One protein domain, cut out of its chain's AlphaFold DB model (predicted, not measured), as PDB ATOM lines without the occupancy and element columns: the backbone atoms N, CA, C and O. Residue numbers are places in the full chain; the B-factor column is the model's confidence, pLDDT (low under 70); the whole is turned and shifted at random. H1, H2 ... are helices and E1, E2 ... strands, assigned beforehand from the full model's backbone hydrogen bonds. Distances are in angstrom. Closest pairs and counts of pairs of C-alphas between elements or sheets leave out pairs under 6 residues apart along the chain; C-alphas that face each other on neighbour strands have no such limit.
ATOM      1  N   GLU A  43      72.205 110.032 106.558       75.19
ATOM      2  CA  GLU A  43      72.410 111.252 105.775       75.19
ATOM      3  C   GLU A  43      71.201 111.583 104.885       75.19
ATOM      4  O   GLU A  43      70.717 112.715 104.913       75.19
ATOM      5  N   PHE A  44      70.653 110.605 104.153       76.56
ATOM      6  CA  PHE A  44      69.480 110.809 103.302       76.56
ATOM      7  C   PHE A  44      68.232 111.187 104.115       76.56
ATOM      8  O   PHE A  44      67.511 112.105 103.734       76.56
ATOM      9  N   GLU A  45      67.998 110.560 105.273       80.81
ATOM     10  CA  GLU A  45      66.903 110.952 106.180       80.81
ATOM     11  C   GLU A  45      67.143 112.319 106.859       80.81
ATOM     12  O   GLU A  45      66.192 113.044 107.173       80.81
ATOM     13  N   GLY A  46      68.403 112.735 107.027       85.56
ATOM     14  CA  GLY A  46      68.767 114.118 107.355       85.56
ATOM     15  C   GLY A  46      68.370 115.094 106.241       85.56
ATOM     16  O   GLY A  46      67.599 116.032 106.475       85.56
ATOM     17  N   LEU A  47      68.824 114.825 105.011       92.38
ATOM     18  CA  LEU A  47      68.495 115.595 103.807       92.38
ATOM     19  C   LEU A  47      66.986 115.656 103.543       92.38
ATOM     20  O   LEU A  47      66.501 116.686 103.089       92.38
ATOM     21  N   LYS A  48      66.218 114.616 103.877       92.50
ATOM     22  CA  LYS A  48      64.756 114.561 103.720       92.50
ATOM     23  C   LYS A  48      64.014 115.567 104.602       92.50
ATOM     24  O   LYS A  48      63.033 116.164 104.155       92.50
ATOM     25  N   ARG A  49      64.500 115.836 105.824       90.88
ATOM     26  CA  ARG A  49      63.942 116.898 106.689       90.88
ATOM     27  C   ARG A  49      64.195 118.288 106.103       90.88
ATOM     28  O   ARG A  49      63.274 119.102 106.046       90.88
ATOM     29  N   ILE A  50      65.408 118.524 105.603       94.19
ATOM     30  CA  ILE A  50      65.791 119.761 104.902       94.19
ATOM     31  C   ILE A  50      64.955 119.929 103.627       94.19
ATOM     32  O   ILE A  50      64.314 120.959 103.438       94.19
ATOM     33  N   ALA A  51      64.871 118.886 102.800       95.38
ATOM     34  CA  ALA A  51      64.086 118.850 101.573       95.38
ATOM     35  C   ALA A  51      62.605 119.154 101.829       95.38
ATOM     36  O   ALA A  51      62.007 119.907 101.067       95.38
ATOM     37  N   LYS A  52      62.017 118.652 102.926       93.38
ATOM     38  CA  LYS A  52      60.625 118.952 103.308       93.38
ATOM     39  C   LYS A  52      60.425 120.430 103.667       93.38
ATOM     40  O   LYS A  52      59.378 120.986 103.328       93.38
ATOM     41  N   LYS A  53      61.415 121.076 104.299       91.56
ATOM     42  CA  LYS A  53      61.416 122.527 104.560       91.56
ATOM     43  C   LYS A  53      61.546 123.323 103.256       91.56
ATOM     44  O   LYS A  53      60.637 124.082 102.929       91.56
ATOM     45  N   VAL A  54      62.597 123.066 102.474       94.00
ATOM     46  CA  VAL A  54      62.851 123.721 101.177       94.00
ATOM     47  C   VAL A  54      61.640 123.570 100.249       94.00
ATOM     48  O   VAL A  54      61.178 124.546  99.674       94.00
ATOM     49  N   TYR A  55      61.046 122.377 100.162       93.44
ATOM     50  CA  TYR A  55      59.823 122.142  99.393       93.44
ATOM     51  C   TYR A  55      58.630 122.962  99.900       93.44
ATOM     52  O   TYR A  55      57.930 123.549  99.079       93.44
ATOM     53  N   LYS A  56      58.385 123.052 101.218       88.94
ATOM     54  CA  LYS A  56      57.305 123.898 101.768       88.94
ATOM     55  C   LYS A  56      57.481 125.378 101.391       88.94
ATOM     56  O   LYS A  56      56.507 126.007 100.986       88.94
ATOM     57  N   GLU A  57      58.696 125.909 101.518       88.25
ATOM     58  CA  GLU A  57      59.024 127.327 101.297       88.25
ATOM     59  C   GLU A  57      59.011 127.706  99.804       88.25
ATOM     60  O   GLU A  57      58.423 128.710  99.393       88.25
ATOM     61  N   GLU A  58      59.627 126.871  98.967       91.88
ATOM     62  CA  GLU A  58      59.833 127.123  97.538       91.88
ATOM     63  C   GLU A  58      58.596 126.837  96.682       91.88
ATOM     64  O   GLU A  58      58.475 127.370  95.573       91.88
ATOM     65  N   ARG A  59      57.675 126.004  97.181       92.62
ATOM     66  CA  ARG A  59      56.440 125.637  96.487       92.62
ATOM     67  C   ARG A  59      55.415 126.770  96.517       92.62
ATOM     68  O   ARG A  59      55.251 127.449  97.531       92.62
ATOM     69  N   LYS A  60      54.668 126.925  95.423       92.69
ATOM     70  CA  LYS A  60      53.418 127.706  95.347       92.69
ATOM     71  C   LYS A  60      52.362 126.928  94.547       92.69
ATOM     72  O   LYS A  60      52.713 126.040  93.768       92.69
ATOM     73  N   PHE A  61      51.085 127.243  94.736       92.06
ATOM     74  CA  PHE A  61      49.935 126.549  94.141       92.06
ATOM     75  C   PHE A  61      49.167 127.445  93.165       92.06
ATOM     76  O   PHE A  61      49.162 128.663  93.320       92.06
ATOM     77  N   HIS A  62      48.468 126.855  92.199       91.69
ATOM     78  CA  HIS A  62      47.585 127.570  91.277       91.69
ATOM     79  C   HIS A  62      46.296 126.778  91.033       91.69
ATOM     80  O   HIS A  62      46.368 125.590  90.712       91.69
ATOM     81  N   GLY A  63      45.147 127.439  91.191       89.88
ATOM     82  CA  GLY A  63      43.830 126.917  90.822       89.88
ATOM     83  C   GLY A  63      43.569 127.102  89.333       89.88
ATOM     84  O   GLY A  63      43.874 128.151  88.774       89.88
ATOM     85  N   THR A  64      43.060 126.060  88.685       89.69
ATOM     86  CA  THR A  64      42.796 126.012  87.241       89.69
ATOM     87  C   THR A  64      41.735 124.932  86.952       89.69
ATOM     88  O   THR A  64      41.012 124.540  87.870       89.69
ATOM     89  N   ASP A  65      41.623 124.464  85.707       89.00
ATOM     90  CA  ASP A  65      40.842 123.276  85.324       89.00
ATOM     91  C   ASP A  65      41.743 122.134  84.812       89.00
ATOM     92  O   ASP A  65      42.954 122.332  84.656       89.00
ATOM     93  N   SER A  66      41.226 120.921  84.579       88.81
ATOM     94  CA  SER A  66      42.089 119.784  84.202       88.81
ATOM     95  C   SER A  66      42.784 119.986  82.851       88.81
ATOM     96  O   SER A  66      43.914 119.518  82.666       88.81
ATOM     97  N   LYS A  67      42.177 120.745  81.926       89.75
ATOM     98  CA  LYS A  67      42.792 121.124  80.639       89.75
ATOM     99  C   LYS A  67      43.911 122.148  80.850       89.75
ATOM    100  O   LYS A  67      44.997 122.001  80.285       89.75
ATOM    101  N   GLY A  68      43.688 123.134  81.717       90.75
ATOM    102  CA  GLY A  68      44.688 124.097  82.171       90.75
ATOM    103  C   GLY A  68      45.863 123.415  82.871       90.75
ATOM    104  O   GLY A  68      47.011 123.644  82.499       90.75
ATOM    105  N   LYS A  69      45.603 122.481  83.796       91.19
ATOM    106  CA  LYS A  69      46.623 121.648  84.459       91.19
ATOM    107  C   LYS A  69      47.450 120.837  83.456       91.19
ATOM    108  O   LYS A  69      48.662 120.730  83.639       91.19
ATOM    109  N   ALA A  70      46.836 120.299  82.400       90.94
ATOM    110  CA  ALA A  70      47.551 119.597  81.334       90.94
ATOM    111  C   ALA A  70      48.444 120.543  80.506       90.94
ATOM    112  O   ALA A  70      49.642 120.292  80.378       90.94
ATOM    113  N   SER A  71      47.904 121.664  80.009       93.44
ATOM    114  CA  SER A  71      48.681 122.629  79.211       93.44
ATOM    115  C   SER A  71      49.793 123.295  80.026       93.44
ATOM    116  O   SER A  71      50.913 123.399  79.541       93.44
ATOM    117  N   ILE A  72      49.549 123.660  81.288       93.88
ATOM    118  CA  ILE A  72      50.570 124.253  82.167       93.88
ATOM    119  C   ILE A  72      51.707 123.258  82.458       93.88
ATOM    120  O   ILE A  72      52.861 123.670  82.574       93.88
ATOM    121  N   ARG A  73      51.424 121.949  82.537       91.62
ATOM    122  CA  ARG A  73      52.458 120.906  82.684       91.62
ATOM    123  C   ARG A  73      53.311 120.710  81.431       91.62
ATOM    124  O   ARG A  73      54.506 120.473  81.566       91.62
ATOM    125  N   SER A  74      52.710 120.819  80.248       92.44
ATOM    126  CA  SER A  74      53.413 120.741  78.960       92.44
ATOM    127  C   SER A  74      54.244 122.002  78.693       92.44
ATOM    128  O   SER A  74      55.453 121.943  78.478       92.44
ATOM    129  N   ASP A  75      53.596 123.165  78.761       94.25
ATOM    130  CA  ASP A  75      54.079 124.399  78.137       94.25
ATOM    131  C   ASP A  75      54.601 125.424  79.157       94.25
ATOM    132  O   ASP A  75      55.216 126.431  78.791       94.25
ATOM    133  N   GLY A  76      54.337 125.188  80.446       93.81
ATOM    134  CA  GLY A  76      54.435 126.195  81.494       93.81
ATOM    135  C   GLY A  76      53.238 127.151  81.518       93.81
ATOM    136  O   GLY A  76      52.272 127.028  80.765       93.81
ATOM    137  N   PHE A  77      53.302 128.147  82.397       93.25
ATOM    138  CA  PHE A  77      52.311 129.220  82.440       93.25
ATOM    139  C   PHE A  77      52.599 130.219  81.318       93.25
ATOM    140  O   PHE A  77      53.673 130.819  81.308       93.25
ATOM    141  N   GLN A  78      51.636 130.443  80.420       92.62
ATOM    142  CA  GLN A  78      51.778 131.351  79.277       92.62
ATOM    143  C   GLN A  78      50.816 132.540  79.380       92.62
ATOM    144  O   GLN A  78      49.602 132.367  79.495       92.62
ATOM    145  N   MET A  79      51.344 133.762  79.321       88.44
ATOM    146  CA  MET A  79      50.570 135.006  79.380       88.44
ATOM    147  C   MET A  79      49.632 135.175  78.177       88.44
ATOM    148  O   MET A  79      48.570 135.783  78.306       88.44
ATOM    149  N   SER A  80      49.994 134.612  77.021       88.62
ATOM    150  CA  SER A  80      49.139 134.544  75.828       88.62
ATOM    151  C   SER A  80      47.859 133.744  76.089       88.62
ATOM    152  O   SER A  80      46.774 134.220  75.766       88.62
ATOM    153  N   LYS A  81      47.984 132.579  76.741       84.75
ATOM    154  CA  LYS A  81      46.876 131.668  77.079       84.75
ATOM    155  C   LYS A  81      46.007 132.135  78.250       84.75
ATOM    156  O   LYS A  81      44.932 131.578  78.437       84.75
ATOM    157  N   LYS A  82      46.439 133.127  79.040       78.12
ATOM    158  CA  LYS A  82      45.608 133.663  80.126       78.12
ATOM    159  C   LYS A  82      44.428 134.462  79.566       78.12
ATOM    160  O   LYS A  82      44.617 135.468  78.880       78.12
ATOM    161  N   ASP A  83      43.229 134.075  79.963       68.19
ATOM    162  CA  ASP A  83      41.998 134.839  79.833       68.19
ATOM    163  C   ASP A  83      41.716 135.691  81.094       68.19
ATOM    164  O   ASP A  83      42.289 135.493  82.176       68.19
ATOM    165  N   LYS A  92      46.074 141.216  84.315       79.62
ATOM    166  CA  LYS A  92      46.457 140.027  83.559       79.62
ATOM    167  C   LYS A  92      47.821 139.521  84.045       79.62
ATOM    168  O   LYS A  92      48.862 139.801  83.455       79.62
ATOM    169  N   ARG A  93      47.801 138.738  85.130       86.19
ATOM    170  CA  ARG A  93      48.973 138.066  85.731       86.19
ATOM    171  C   ARG A  93      48.722 136.585  86.011       86.19
ATOM    172  O   ARG A  93      47.582 136.168  86.202       86.19
ATOM    173  N   HIS A  94      49.793 135.805  86.112       88.50
ATOM    174  CA  HIS A  94      49.775 134.504  86.784       88.50
ATOM    175  C   HIS A  94      49.795 134.730  88.297       88.50
ATOM    176  O   HIS A  94      50.686 135.415  88.805       88.50
ATOM    177  N   TYR A  95      48.817 134.159  89.001       88.94
ATOM    178  CA  TYR A  95      48.678 134.223  90.459       88.94
ATOM    179  C   TYR A  95      49.014 132.856  91.053       88.94
ATOM    180  O   TYR A  95      48.395 131.858  90.674       88.94
ATOM    181  N   LEU A  96      49.969 132.811  91.983       91.94
ATOM    182  CA  LEU A  96      50.332 131.603  92.717       91.94
ATOM    183  C   LEU A  96      50.137 131.834  94.219       91.94
ATOM    184  O   LEU A  96      50.767 132.721  94.803       91.94
ATOM    185  N   ALA A  97      49.284 131.021  94.834       89.75
ATOM    186  CA  ALA A  97      48.997 131.062  96.260       89.75
ATOM    187  C   ALA A  97      50.066 130.309  97.076       89.75
ATOM    188  O   ALA A  97      50.649 129.330  96.591       89.75
ATOM    189  N   PRO A  98      50.305 130.698  98.337       86.94
ATOM    190  CA  PRO A  98      51.196 129.962  99.233       86.94
ATOM    191  C   PRO A  98      50.621 128.618  99.715       86.94
ATOM    192  O   PRO A  98      51.381 127.684  99.988       86.94
ATOM    193  N   GLN A  99      49.294 128.493  99.791       86.19
ATOM    194  CA  GLN A  99      48.586 127.336 100.349       86.19
ATOM    195  C   GLN A  99      47.659 126.671  99.312       86.19
ATOM    196  O   GLN A  99      47.185 127.317  98.376       86.19
ATOM    197  N   LYS A 100      47.373 125.372  99.504       85.94
ATOM    198  CA  LYS A 100      46.491 124.571  98.634       85.94
ATOM    199  C   LYS A 100      45.050 125.090  98.672       85.94
ATOM    200  O   LYS A 100      44.493 125.396  97.624       85.94
ATOM    201  N   MET A 101      44.490 125.264  99.874       81.50
ATOM    202  CA  MET A 101      43.102 125.703 100.075       81.50
ATOM    203  C   MET A 101      42.811 127.053  99.411       81.50
ATOM    204  O   MET A 101      41.823 127.181  98.697       81.50
ATOM    205  N   THR A 102      43.697 128.041  99.558       82.12
ATOM    206  CA  THR A 102      43.517 129.355  98.922       82.12
ATOM    207  C   THR A 102      43.585 129.272  97.400       82.12
ATOM    208  O   THR A 102      42.857 129.994  96.735       82.12
ATOM    209  N   ALA A 103      44.398 128.375  96.824       87.25
ATOM    210  CA  ALA A 103      44.388 128.132  95.379       87.25
ATOM    211  C   ALA A 103      43.093 127.449  94.900       87.25
ATOM    212  O   ALA A 103      42.628 127.755  93.804       87.25
ATOM    213  N   MET A 104      42.487 126.571  95.712       84.38
ATOM    214  CA  MET A 104      41.215 125.908  95.385       84.38
ATOM    215  C   MET A 104      40.057 126.910  95.249       84.38
ATOM    216  O   MET A 104      39.199 126.706  94.398       84.38
ATOM    217  N   LEU A 105      40.076 128.030  95.988       82.75
ATOM    218  CA  LEU A 105      39.095 129.124  95.847       82.75
ATOM    219  C   LEU A 105      39.105 129.803  94.461       82.75
ATOM    220  O   LEU A 105      38.157 130.510  94.129       82.75
ATOM    221  N   TYR A 106      40.159 129.601  93.659       80.44
ATOM    222  CA  TYR A 106      40.305 130.158  92.307       80.44
ATOM    223  C   TYR A 106      40.383 129.079  91.209       80.44
ATOM    224  O   TYR A 106      40.725 129.393  90.069       80.44
ATOM    225  N   ALA A 107      40.086 127.814  91.527       85.50
ATOM    226  CA  ALA A 107      39.854 126.775  90.522       85.50
ATOM    227  C   ALA A 107      38.452 126.931  89.889       85.50
ATOM    228  O   ALA A 107      37.565 127.540  90.491       85.50
ATOM    229  N   LYS A 108      38.233 126.390  88.680       78.38
ATOM    230  CA  LYS A 108      36.883 126.367  88.074       78.38
ATOM    231  C   LYS A 108      35.992 125.355  88.785       78.38
ATOM    232  O   LYS A 108      36.486 124.326  89.223       78.38
ATOM    233  N   GLN A 109      34.693 125.624  88.889       77.19
ATOM    234  CA  GLN A 109      33.795 124.818  89.724       77.19
ATOM    235  C   GLN A 109      33.431 123.460  89.102       77.19
ATOM    236  O   GLN A 109      33.180 122.509  89.835       77.19
ATOM    237  N   GLU A 110      33.419 123.353  87.772       82.75
ATOM    238  CA  GLU A 110      32.919 122.184  87.036       82.75
ATOM    239  C   GLU A 110      33.967 121.072  86.852       82.75
ATOM    240  O   GLU A 110      33.625 119.896  86.764       82.75
ATOM    241  N   ASP A 111      35.244 121.450  86.780       86.31
ATOM    242  CA  ASP A 111      36.409 120.572  86.595       86.31
ATOM    243  C   ASP A 111      37.611 121.192  87.333       86.31
ATOM    244  O   ASP A 111      38.539 121.692  86.695       86.31
ATOM    245  N   PRO A 112      37.583 121.289  88.674       87.69
ATOM    246  CA  PRO A 112      38.616 121.991  89.422       87.69
ATOM    247  C   PRO A 112      39.944 121.227  89.384       87.69
ATOM    248  O   PRO A 112      39.997 120.009  89.557       87.69
ATOM    249  N   ALA A 113      41.055 121.949  89.228       88.12
ATOM    250  CA  ALA A 113      42.389 121.359  89.258       88.12
ATOM    251  C   ALA A 113      43.416 122.247  89.976       88.12
ATOM    252  O   ALA A 113      43.361 123.475  89.917       88.12
ATOM    253  N   ILE A 114      44.397 121.610  90.626       89.44
ATOM    254  CA  ILE A 114      45.545 122.283  91.247       89.44
ATOM    255  C   ILE A 114      46.832 121.959  90.486       89.44
ATOM    256  O   ILE A 114      47.184 120.795  90.274       89.44
ATOM    257  N   VAL A 115      47.570 123.011  90.136       91.31
ATOM    258  CA  VAL A 115      48.971 122.948  89.709       91.31
ATOM    259  C   VAL A 115      49.871 123.338  90.881       91.31
ATOM    260  O   VAL A 115      49.553 124.232  91.666       91.31
ATOM    261  N   ARG A 116      51.029 122.681  90.989       93.06
ATOM    262  CA  ARG A 116      52.084 123.003  91.957       93.06
ATOM    263  C   ARG A 116      53.314 123.497  91.202       93.06
ATOM    264  O   ARG A 116      53.694 122.910  90.193       93.06
ATOM    265  N   THR A 117      53.933 124.561  91.696       93.50
ATOM    266  CA  THR A 117      55.167 125.137  91.143       93.50
ATOM    267  C   THR A 117      56.272 125.143  92.183       93.50
ATOM    268  O   THR A 117      55.972 125.145  93.375       93.50
ATOM    269  N   LEU A 118      57.528 125.187  91.745       93.06
ATOM    270  CA  LEU A 118      58.712 125.259  92.595       93.06
ATOM    271  C   LEU A 118      59.639 126.392  92.139       93.06
ATOM    272  O   LEU A 118      59.972 126.514  90.957       93.06
ATOM    273  N   GLY A 119      60.060 127.235  93.082       89.06
ATOM    274  CA  GLY A 119      60.999 128.323  92.811       89.06
ATOM    275  C   GLY A 119      60.449 129.398  91.869       89.06
ATOM    276  O   GLY A 119      61.215 130.220  91.385       89.06
ATOM    277  N   ALA A 120      59.136 129.446  91.604       83.38
ATOM    278  CA  ALA A 120      58.530 130.428  90.694       83.38
ATOM    279  C   ALA A 120      58.755 131.894  91.132       83.38
ATOM    280  O   ALA A 120      58.700 132.816  90.319       83.38
ATOM    281  N   HIS A 121      59.081 132.109  92.410       79.25
ATOM    282  CA  HIS A 121      59.491 133.397  92.959       79.25
ATOM    283  C   HIS A 121      60.926 133.825  92.569       79.25
ATOM    284  O   HIS A 121      61.326 134.944  92.875       79.25
ATOM    285  N   THR A 122      61.707 133.007  91.850       77.94
ATOM    286  CA  THR A 122      62.964 133.463  91.219       77.94
ATOM    287  C   THR A 122      62.728 134.241  89.916       77.94
ATOM    288  O   THR A 122      63.673 134.793  89.351       77.94
ATOM    289  N   ASN A 123      61.478 134.343  89.440       75.19
ATOM    290  CA  ASN A 123      61.134 135.169  88.285       75.19
ATOM    291  C   ASN A 123      61.414 136.658  88.578       75.19
ATOM    292  O   ASN A 123      60.862 137.236  89.515       75.19
ATOM    293  N   LYS A 124      62.258 137.279  87.741       73.50
ATOM    294  CA  LYS A 124      62.736 138.667  87.892       73.50
ATOM    295  C   LYS A 124      61.625 139.723  87.849       73.50
ATOM    296  O   LYS A 124      61.839 140.827  88.327       73.50
ATOM    297  N   ASN A 125      60.460 139.399  87.282       76.19
ATOM    298  CA  ASN A 125      59.325 140.317  87.133       76.19
ATOM    299  C   ASN A 125      58.100 139.815  87.914       76.19
ATOM    300  O   ASN A 125      56.997 139.689  87.371       76.19
ATOM    301  N   ARG A 126      58.298 139.464  89.187       80.88
ATOM    302  CA  ARG A 126      57.200 139.194  90.120       80.88
ATOM    303  C   ARG A 126      56.903 140.433  90.959       80.88
ATOM    304  O   ARG A 126      57.822 141.121  91.389       80.88
ATOM    305  N   ALA A 127      55.630 140.653  91.249       82.19
ATOM    306  CA  ALA A 127      55.223 141.309  92.478       82.19
ATOM    307  C   ALA A 127      54.952 140.221  93.526       82.19
ATOM    308  O   ALA A 127      54.404 139.163  93.196       82.19
ATOM    309  N   SER A 128      55.311 140.503  94.772       83.12
ATOM    310  CA  SER A 128      54.962 139.679  95.926       83.12
ATOM    311  C   SER A 128      54.031 140.460  96.843       83.12
ATOM    312  O   SER A 128      54.229 141.658  97.035       83.12
ATOM    313  N   SER A 129      53.040 139.789  97.426       81.69
ATOM    314  CA  SER A 129      52.267 140.316  98.554       81.69
ATOM    315  C   SER A 129      52.311 139.317  99.704       81.69
ATOM    316  O   SER A 129      52.301 138.109  99.475       81.69
ATOM    317  N   PHE A 130      52.388 139.820 100.933       82.19
ATOM    318  CA  PHE A 130      52.437 138.999 102.138       82.19
ATOM    319  C   PHE A 130      51.125 139.142 102.897       82.19
ATOM    320  O   PHE A 130      50.676 140.254 103.163       82.19
ATOM    321  N   GLU A 131      50.523 138.011 103.234       78.44
ATOM    322  CA  GLU A 131      49.264 137.920 103.975       78.44
ATOM    323  C   GLU A 131      49.467 136.986 105.175       78.44
ATOM    324  O   GLU A 131      50.407 136.186 105.187       78.44
ATOM    325  N   ALA A 132      48.637 137.100 106.213       74.19
ATOM    326  CA  ALA A 132      48.745 136.232 107.385       74.19
ATOM    327  C   ALA A 132      48.399 134.776 107.021       74.19
ATOM    328  O   ALA A 132      47.452 134.516 106.275       74.19
ATOM    329  N   SER A 133      49.150 133.813 107.554       70.12
ATOM    330  CA  SER A 133      48.880 132.392 107.341       70.12
ATOM    331  C   SER A 133      47.632 131.969 108.111       70.12
ATOM    332  O   SER A 133      47.626 131.953 109.341       70.12
ATOM    333  N   THR A 134      46.597 131.529 107.398       68.25
ATOM    334  CA  THR A 134      45.386 130.927 107.993       68.25
ATOM    335  C   THR A 134      45.660 129.658 108.807       68.25
ATOM    336  O   THR A 134      44.797 129.229 109.564       68.25
ATOM    337  N   ASN A 135      46.836 129.040 108.634       63.16
ATOM    338  CA  ASN A 135      47.179 127.735 109.207       63.16
ATOM    339  C   ASN A 135      48.257 127.823 110.303       63.16
ATOM    340  O   ASN A 135      48.459 126.857 111.031       63.16
ATOM    341  N   GLU A 136      48.978 128.943 110.404       70.00
ATOM    342  CA  GLU A 136      50.130 129.114 111.301       70.00
ATOM    343  C   GLU A 136      50.054 130.522 111.938       70.00
ATOM    344  O   GLU A 136      50.482 131.497 111.314       70.00
ATOM    345  N   PRO A 137      49.470 130.673 113.146       71.88
ATOM    346  CA  PRO A 137      49.261 131.978 113.777       71.88
ATOM    347  C   PRO A 137      50.551 132.799 113.910       71.88
ATOM    348  O   PRO A 137      51.559 132.315 114.420       71.88
ATOM    349  N   GLY A 138      50.515 134.051 113.449       72.38
ATOM    350  CA  GLY A 138      51.669 134.960 113.440       72.38
ATOM    351  C   GLY A 138      52.647 134.770 112.271       72.38
ATOM    352  O   GLY A 138      53.501 135.631 112.064       72.38
ATOM    353  N   ALA A 139      52.523 133.706 111.470       74.25
ATOM    354  CA  ALA A 139      53.308 133.549 110.248       74.25
ATOM    355  C   ALA A 139      52.718 134.374 109.090       74.25
ATOM    356  O   ALA A 139      51.500 134.505 108.956       74.25
ATOM    357  N   TYR A 140      53.585 134.871 108.206       76.38
ATOM    358  CA  TYR A 140      53.205 135.539 106.958       76.38
ATOM    359  C   TYR A 140      53.609 134.694 105.751       76.38
ATOM    360  O   TYR A 140      54.670 134.070 105.743       76.38
ATOM    361  N   VAL A 141      52.772 134.692 104.716       79.44
ATOM    362  CA  VAL A 141      52.929 133.842 103.533       79.44
ATOM    363  C   VAL A 141      52.951 134.651 102.235       79.44
ATOM    364  O   VAL A 141      52.144 135.556 102.031       79.44
ATOM    365  N   GLU A 142      53.900 134.326 101.351       84.62
ATOM    366  CA  GLU A 142      54.146 135.047 100.093       84.62
ATOM    367  C   GLU A 142      53.220 134.558  98.963       84.62
ATOM    368  O   GLU A 142      53.346 133.428  98.476       84.62
ATOM    369  N   TRP A 143      52.337 135.436  98.492       87.44
ATOM    370  CA  TRP A 143      51.676 135.319  97.193       87.44
ATOM    371  C   TRP A 143      52.593 135.810  96.076       87.44
ATOM    372  O   TRP A 143      53.188 136.882  96.187       87.44
ATOM    373  N   ILE A 144      52.628 135.087  94.955       89.75
ATOM    374  CA  ILE A 144      53.390 135.479  93.761       89.75
ATOM    375  C   ILE A 144      52.432 135.929  92.660       89.75
ATOM    376  O   ILE A 144      51.510 135.197  92.299       89.75
ATOM    377  N   ARG A 145      52.670 137.117  92.096       88.12
ATOM    378  CA  ARG A 145      51.891 137.690  90.988       88.12
ATOM    379  C   ARG A 145      52.849 138.134  89.879       88.12
ATOM    380  O   ARG A 145      53.599 139.088  90.078       88.12
ATOM    381  N   THR A 146      52.859 137.489  88.711       88.00
ATOM    382  CA  THR A 146      53.793 137.843  87.615       88.00
ATOM    383  C   THR A 146      53.108 138.007  86.260       88.00
ATOM    384  O   THR A 146      52.198 137.260  85.917       88.00
ATOM    385  N   SER A 147      53.559 138.994  85.485       87.06
ATOM    386  CA  SER A 147      53.150 139.263  84.097       87.06
ATOM    387  C   SER A 147      54.125 138.663  83.068       87.06
ATOM    388  O   SER A 147      54.205 139.124  81.928       87.06
ATOM    389  N   LYS A 148      54.911 137.655  83.471       89.56
ATOM    390  CA  LYS A 148      55.834 136.899  82.614       89.56
ATOM    391  C   LYS A 148      55.567 135.406  82.731       89.56
ATOM    392  O   LYS A 148      55.189 134.918  83.793       89.56
ATOM    393  N   ASP A 149      55.837 134.694  81.646       92.19
ATOM    394  CA  ASP A 149      55.688 133.244  81.569       92.19
ATOM    395  C   ASP A 149      56.537 132.513  82.619       92.19
ATOM    396  O   ASP A 149      57.629 132.953  82.993       92.19
ATOM    397  N   ILE A 150      56.040 131.361  83.072       92.75
ATOM    398  CA  ILE A 150      56.732 130.482  84.020       92.75
ATOM    399  C   ILE A 150      56.997 129.165  83.296       92.75
ATOM    400  O   ILE A 150      56.077 128.379  83.085       92.75
ATOM    401  N   LYS A 151      58.255 128.938  82.899       93.38
ATOM    402  CA  LYS A 151      58.667 127.772  82.097       93.38
ATOM    403  C   LYS A 151      58.268 126.449  82.763       93.38
ATOM    404  O   LYS A 151      58.398 126.323  83.980       93.38
ATOM    405  N   ALA A 152      57.915 125.447  81.954       93.44
ATOM    406  CA  ALA A 152      57.497 124.114  82.402       93.44
ATOM    407  C   ALA A 152      58.425 123.475  83.459       93.44
ATOM    408  O   ALA A 152      57.926 122.822  84.367       93.44
ATOM    409  N   LYS A 153      59.747 123.738  83.445       93.19
ATOM    410  CA  LYS A 153      60.679 123.223  84.477       93.19
ATOM    411  C   LYS A 153      60.382 123.665  85.918       93.19
ATOM    412  O   LYS A 153      60.873 123.052  86.857       93.19
ATOM    413  N   HIS A 154      59.597 124.726  86.107       94.56
ATOM    414  CA  HIS A 154      59.136 125.180  87.423       94.56
ATOM    415  C   HIS A 154      57.784 124.580  87.823       94.56
ATOM    416  O   HIS A 154      57.312 124.851  88.927       94.56
ATOM    417  N   VAL A 155      57.141 123.802  86.950       93.31
ATOM    418  CA  VAL A 155      55.880 123.103  87.206       93.31
ATOM    419  C   VAL A 155      56.203 121.688  87.666       93.31
ATOM    420  O   VAL A 155      57.002 120.992  87.045       93.31
ATOM    421  N   LEU A 156      55.604 121.258  88.774       90.88
ATOM    422  CA  LEU A 156      55.919 119.960  89.356       90.88
ATOM    423  C   LEU A 156      55.207 118.820  88.619       90.88
ATOM    424  O   LEU A 156      53.981 118.829  88.431       90.88
ATOM    425  N   GLY A 157      56.005 117.814  88.258       83.62
ATOM    426  CA  GLY A 157      55.520 116.511  87.825       83.62
ATOM    427  C   GLY A 157      54.844 115.748  88.966       83.62
ATOM    428  O   GLY A 157      54.825 116.183  90.120       83.62
ATOM    429  N   SER A 158      54.287 114.584  88.638       81.31
ATOM    430  CA  SER A 158      53.659 113.729  89.645       81.31
ATOM    431  C   SER A 158      54.688 113.114  90.587       81.31
ATOM    432  O   SER A 158      55.810 112.819  90.167       81.31
ATOM    433  N   LYS A 159      54.279 112.806  91.823       84.50
ATOM    434  CA  LYS A 159      55.117 112.095  92.801       84.50
ATOM    435  C   LYS A 159      55.651 110.757  92.262       84.50
ATOM    436  O   LYS A 159      56.739 110.325  92.616       84.50
ATOM    437  N   ARG A 160      54.892 110.127  91.358       84.12
ATOM    438  CA  ARG A 160      55.217 108.844  90.714       84.12
ATOM    439  C   ARG A 160      55.938 108.981  89.363       84.12
ATOM    440  O   ARG A 160      56.180 107.979  88.704       84.12
ATOM    441  N   SER A 161      56.267 110.202  88.932       81.62
ATOM    442  CA  SER A 161      57.056 110.438  87.714       81.62
ATOM    443  C   SER A 161      58.557 110.476  88.017       81.62
ATOM    444  O   SER A 161      58.962 110.835  89.124       81.62
ATOM    445  N   ALA A 162      59.385 110.121  87.033       83.12
ATOM    446  CA  ALA A 162      60.842 110.170  87.151       83.12
ATOM    447  C   ALA A 162      61.364 111.582  87.501       83.12
ATOM    448  O   ALA A 162      60.638 112.579  87.438       83.12
ATOM    449  N   ALA A 163      62.645 111.679  87.863       81.25
ATOM    450  CA  ALA A 163      63.322 112.968  87.958       81.25
ATOM    451  C   ALA A 163      63.326 113.647  86.577       81.25
ATOM    452  O   ALA A 163      63.783 113.055  85.601       81.25
ATOM    453  N   GLY A 164      62.798 114.869  86.494       86.00
ATOM    454  CA  GLY A 164      62.779 115.672  85.272       86.00
ATOM    455  C   GLY A 164      63.418 117.047  85.488       86.00
ATOM    456  O   GLY A 164      64.128 117.250  86.475       86.00
ATOM    457  N   PRO A 165      63.133 118.031  84.619       91.94
ATOM    458  CA  PRO A 165      63.613 119.405  84.787       91.94
ATOM    459  C   PRO A 165      63.193 120.071  86.115       91.94
ATOM    460  O   PRO A 165      63.837 121.023  86.556       91.94
ATOM    461  N   ASP A 166      62.154 119.558  86.790       92.25
ATOM    462  CA  ASP A 166      61.756 119.994  88.135       92.25
ATOM    463  C   ASP A 166      62.747 119.560  89.234       92.25
ATOM    464  O   ASP A 166      62.937 120.284  90.216       92.25
ATOM    465  N   ALA A 167      63.457 118.445  89.038       94.62
ATOM    466  CA  ALA A 167      64.540 118.001  89.915       94.62
ATOM    467  C   ALA A 167      65.776 118.912  89.828       94.62
ATOM    468  O   ALA A 167      66.432 119.138  90.843       94.62
ATOM    469  N   GLU A 168      66.075 119.492  88.659       94.94
ATOM    470  CA  GLU A 168      67.152 120.485  88.523       94.94
ATOM    471  C   GLU A 168      66.837 121.760  89.304       94.94
ATOM    472  O   GLU A 168      67.682 122.252  90.051       94.94
ATOM    473  N   VAL A 169      65.602 122.264  89.190       95.56
ATOM    474  CA  VAL A 169      65.156 123.418  89.984       95.56
ATOM    475  C   VAL A 169      65.222 123.080  91.474       95.56
ATOM    476  O   VAL A 169      65.703 123.898  92.251       95.56
ATOM    477  N   PHE A 170      64.824 121.874  91.897       96.19
ATOM    478  CA  PHE A 170      64.954 121.466  93.301       96.19
ATOM    479  C   PHE A 170      66.408 121.338  93.768       96.19
ATOM    480  O   PHE A 170      66.714 121.754  94.884       96.19
ATOM    481  N   ARG A 171      67.327 120.879  92.909       96.56
ATOM    482  CA  ARG A 171      68.776 120.883  93.167       96.56
ATOM    483  C   ARG A 171      69.298 122.306  93.388       96.56
ATOM    484  O   ARG A 171      69.928 122.568  94.408       96.56
ATOM    485  N   GLU A 172      68.952 123.245  92.498       96.25
ATOM    486  CA  GLU A 172      69.236 124.684  92.663       96.25
ATOM    487  C   GLU A 172      68.638 125.236  93.978       96.25
ATOM    488  O   GLU A 172      69.169 126.190  94.564       96.25
ATOM    489  N   ARG A 173      67.515 124.671  94.459       95.88
ATOM    490  CA  ARG A 173      66.889 125.086  95.724       95.88
ATOM    491  C   ARG A 173      67.586 124.535  96.963       95.88
ATOM    492  O   ARG A 173      67.841 125.315  97.879       95.88
ATOM    493  N   MET A 174      67.962 123.260  96.958       96.75
ATOM    494  CA  MET A 174      68.760 122.641  98.019       96.75
ATOM    495  C   MET A 174      70.145 123.296  98.135       96.75
ATOM    496  O   MET A 174      70.575 123.617  99.240       96.75
ATOM    497  N   GLU A 175      70.792 123.625  97.011       96.81
ATOM    498  CA  GLU A 175      72.078 124.332  97.018       96.81
ATOM    499  C   GLU A 175      71.965 125.755  97.595       96.81
ATOM    500  O   GLU A 175      72.801 126.140  98.411       96.81
ATOM    501  N   ARG A 176      70.897 126.515  97.284       94.50
ATOM    502  CA  ARG A 176      70.644 127.822  97.941       94.50
ATOM    503  C   ARG A 176      70.384 127.685  99.449       94.50
ATOM    504  O   ARG A 176      70.611 128.643 100.179       94.50
ATOM    505  N   ALA A 177      69.931 126.521  99.914       93.88
ATOM    506  CA  ALA A 177      69.794 126.206 101.336       93.88
ATOM    507  C   ALA A 177      71.101 125.687 101.983       93.88
ATOM    508  O   ALA A 177      71.078 125.301 103.146       93.88
ATOM    509  N   GLY A 178      72.225 125.670 101.254       96.12
ATOM    510  CA  GLY A 178      73.533 125.204 101.734       96.12
ATOM    511  C   GLY A 178      73.842 123.728 101.452       96.12
ATOM    512  O   GLY A 178      74.928 123.260 101.784       96.12
ATOM    513  N   HIS A 179      72.930 122.988 100.816       95.31
ATOM    514  CA  HIS A 179      73.027 121.538 100.639       95.31
ATOM    515  C   HIS A 179      73.227 121.163  99.167       95.31
ATOM    516  O   HIS A 179      72.272 120.992  98.407       95.31
ATOM    517  N   LYS A 180      74.494 121.029  98.760       95.75
ATOM    518  CA  LYS A 180      74.870 120.536  97.428       95.75
ATOM    519  C   LYS A 180      74.558 119.041  97.319       95.75
ATOM    520  O   LYS A 180      75.023 118.252  98.134       95.75
ATOM    521  N   ILE A 181      73.789 118.674  96.300       94.88
ATOM    522  CA  ILE A 181      73.394 117.301  95.955       94.88
ATOM    523  C   ILE A 181      73.360 117.162  94.427       94.88
ATOM    524  O   ILE A 181      73.257 118.162  93.715       94.88
ATOM    525  N   ASP A 182      73.421 115.938  93.909       94.31
ATOM    526  CA  ASP A 182      73.230 115.670  92.481       94.31
ATOM    527  C   ASP A 182      71.739 115.732  92.068       94.31
ATOM    528  O   ASP A 182      70.830 115.777  92.904       94.31
ATOM    529  N   THR A 183      71.464 115.732  90.759       94.31
ATOM    530  CA  THR A 183      70.093 115.837  90.221       94.31
ATOM    531  C   THR A 183      69.223 114.604  90.508       94.31
ATOM    532  O   THR A 183      68.012 114.749  90.666       94.31
ATOM    533  N   ALA A 184      69.794 113.399  90.595       91.81
ATOM    534  CA  ALA A 184      69.037 112.180  90.887       91.81
ATOM    535  C   ALA A 184      68.663 112.103  92.375       91.81
ATOM    536  O   ALA A 184      67.514 111.796  92.702       91.81
ATOM    537  N   THR A 185      69.572 112.483  93.278       93.56
ATOM    538  CA  THR A 185      69.274 112.673  94.708       93.56
ATOM    539  C   THR A 185      68.253 113.788  94.918       93.56
ATOM    540  O   THR A 185      67.294 113.590  95.665       93.56
ATOM    541  N   ALA A 186      68.378 114.919  94.212       95.19
ATOM    542  CA  ALA A 186      67.373 115.984  94.236       95.19
ATOM    543  C   ALA A 186      66.004 115.495  93.740       95.19
ATOM    544  O   ALA A 186      64.991 115.776  94.374       95.19
ATOM    545  N   GLY A 187      65.964 114.719  92.653       94.12
ATOM    546  CA  GLY A 187      64.739 114.125  92.123       94.12
ATOM    547  C   GLY A 187      64.085 113.146  93.095       94.12
ATOM    548  O   GLY A 187      62.892 113.264  93.360       94.12
ATOM    549  N   ARG A 188      64.866 112.232  93.690       92.12
ATOM    550  CA  ARG A 188      64.384 111.307  94.729       92.12
ATOM    551  C   ARG A 188      63.818 112.057  95.933       92.12
ATOM    552  O   ARG A 188      62.681 111.802  96.309       92.12
ATOM    553  N   LEU A 189      64.562 113.016  96.488       94.56
ATOM    554  CA  LEU A 189      64.093 113.840  97.608       94.56
ATOM    555  C   LEU A 189      62.818 114.611  97.249       94.56
ATOM    556  O   LEU A 189      61.880 114.618  98.040       94.56
ATOM    557  N   LEU A 190      62.753 115.215  96.056       94.12
ATOM    558  CA  LEU A 190      61.581 115.945  95.571       94.12
ATOM    559  C   LEU A 190      60.338 115.048  95.495       94.12
ATOM    560  O   LEU A 190      59.265 115.484  95.911       94.12
ATOM    561  N   ARG A 191      60.466 113.808  95.003       91.62
ATOM    562  CA  ARG A 191      59.355 112.843  95.008       91.62
ATOM    563  C   ARG A 191      59.019 112.387  96.432       91.62
ATOM    564  O   ARG A 191      57.849 112.412  96.786       91.62
ATOM    565  N   ASP A 192      59.997 112.090  97.285       90.31
ATOM    566  CA  ASP A 192      59.753 111.685  98.681       90.31
ATOM    567  C   ASP A 192      58.990 112.743  99.502       90.31
ATOM    568  O   ASP A 192      58.137 112.387 100.318       90.31
ATOM    569  N   VAL A 193      59.273 114.042  99.301       90.56
ATOM    570  CA  VAL A 193      58.638 115.136 100.069       90.56
ATOM    571  C   VAL A 193      57.411 115.761  99.399       90.56
ATOM    572  O   VAL A 193      56.700 116.545 100.034       90.56
ATOM    573  N   GLN A 194      57.122 115.414  98.142       87.69
ATOM    574  CA  GLN A 194      55.856 115.757  97.498       87.69
ATOM    575  C   GLN A 194      54.699 115.003  98.177       87.69
ATOM    576  O   GLN A 194      54.739 113.787  98.364       87.69
TER     577      GLN A 194
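Overview. This is residues 43 to 83 and 92 to 194 of the 205 residues of an uncharacterized protein of Pandoraea anhela (UniProt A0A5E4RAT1). Three mutually crossed helices, H1, H4 and H5, make one end of the domain, and a two-stranded antiparallel ribbon, E1 and E3, makes the core beside them, with H2 packed on E3 and H3 packed on E1. Short E2 lies next to E1 and begins a second antiparallel sheet, order E2, E5, E4, whose hairpin E4 and E5 reaches away from the ribbon. The printed part has 144 residues with five named helices and five named strands, in the order H1, E1, H2, E2, H3, E3, E4, E5, H4, H5, a mixed class of helices and strands. It is compact, with a radius of gyration of the C-alphas of 15.0 A and spans of 45 by 37 by 30 A.

Along the chain. H1, residues 43 to 58, begins at C-alpha 43 (72.410, 111.252, 105.775) and is 21.9 A long. E1, residues 59 to 65, is 19.3 A long, and H2, residues 66 to 75, is 14.2 A long. After the cut come E2, residues 94 to 96, and H3, residues 100 to 104. E3, residues 112 to 118, is 20.6 A long and ends at C-alpha 118 (58.712, 125.259, 92.595). E4, residues 126 to 132, and E5, residues 140 to 146, are each 19.5 A long. H4, residues 165 to 176, is 17.1 A long. H5, residues 183 to 193, is 15.1 A long and ends at C-alpha 193 (58.638, 115.136, 100.069).

Arrangement. E1 and E3 are antiparallel neighbours at 153 degrees, with N 62 and O 115 at 2.9 A. The closest C-alphas of H2 and E3, Ser 66 and Ala 113, are 5.3 A apart. Those of E1 and H3, Gly 63 and Ala 103, are 4.7 A apart. Those of E1 and E2, His 62 and Leu 96, are 5.1 A apart. E2 and E5 are antiparallel, with N 96 and O 144 at 2.9 A. The hairpin E4 and E5 has N 127 and O 145 at 2.8 A. H1 touches H5 about perpendicular at 74 degrees, closest at C-alphas 52 and 193, 5.4 A. With its residues 51 to 58 alone, H1 touches H4 at 80 degrees, about perpendicular, closest at C-alphas 54 and 174, 6.8 A. H4 and H5 touch at 90 degrees, about perpendicular, with C-alphas 167 and 187 closest at 4.5 A. H2 and H4 are apart. Each O i to N i+4 pair is within hydrogen-bond range in H2, H3, H4 and H5, and 11 of 12 are in H1.

Size, cuts and confidence. The two C-alphas farthest apart, Glu 43 and Asp 83, are 46.4 A apart. Residues 84 to 91 are not printed, and C-alphas 83 and 92 are 7.8 A apart across this cut. The link from E5 to H4, residues 147 to 164, is long. The mean pLDDT of the printed part is 87.5, and residues 83, 134 and 135 are under 70.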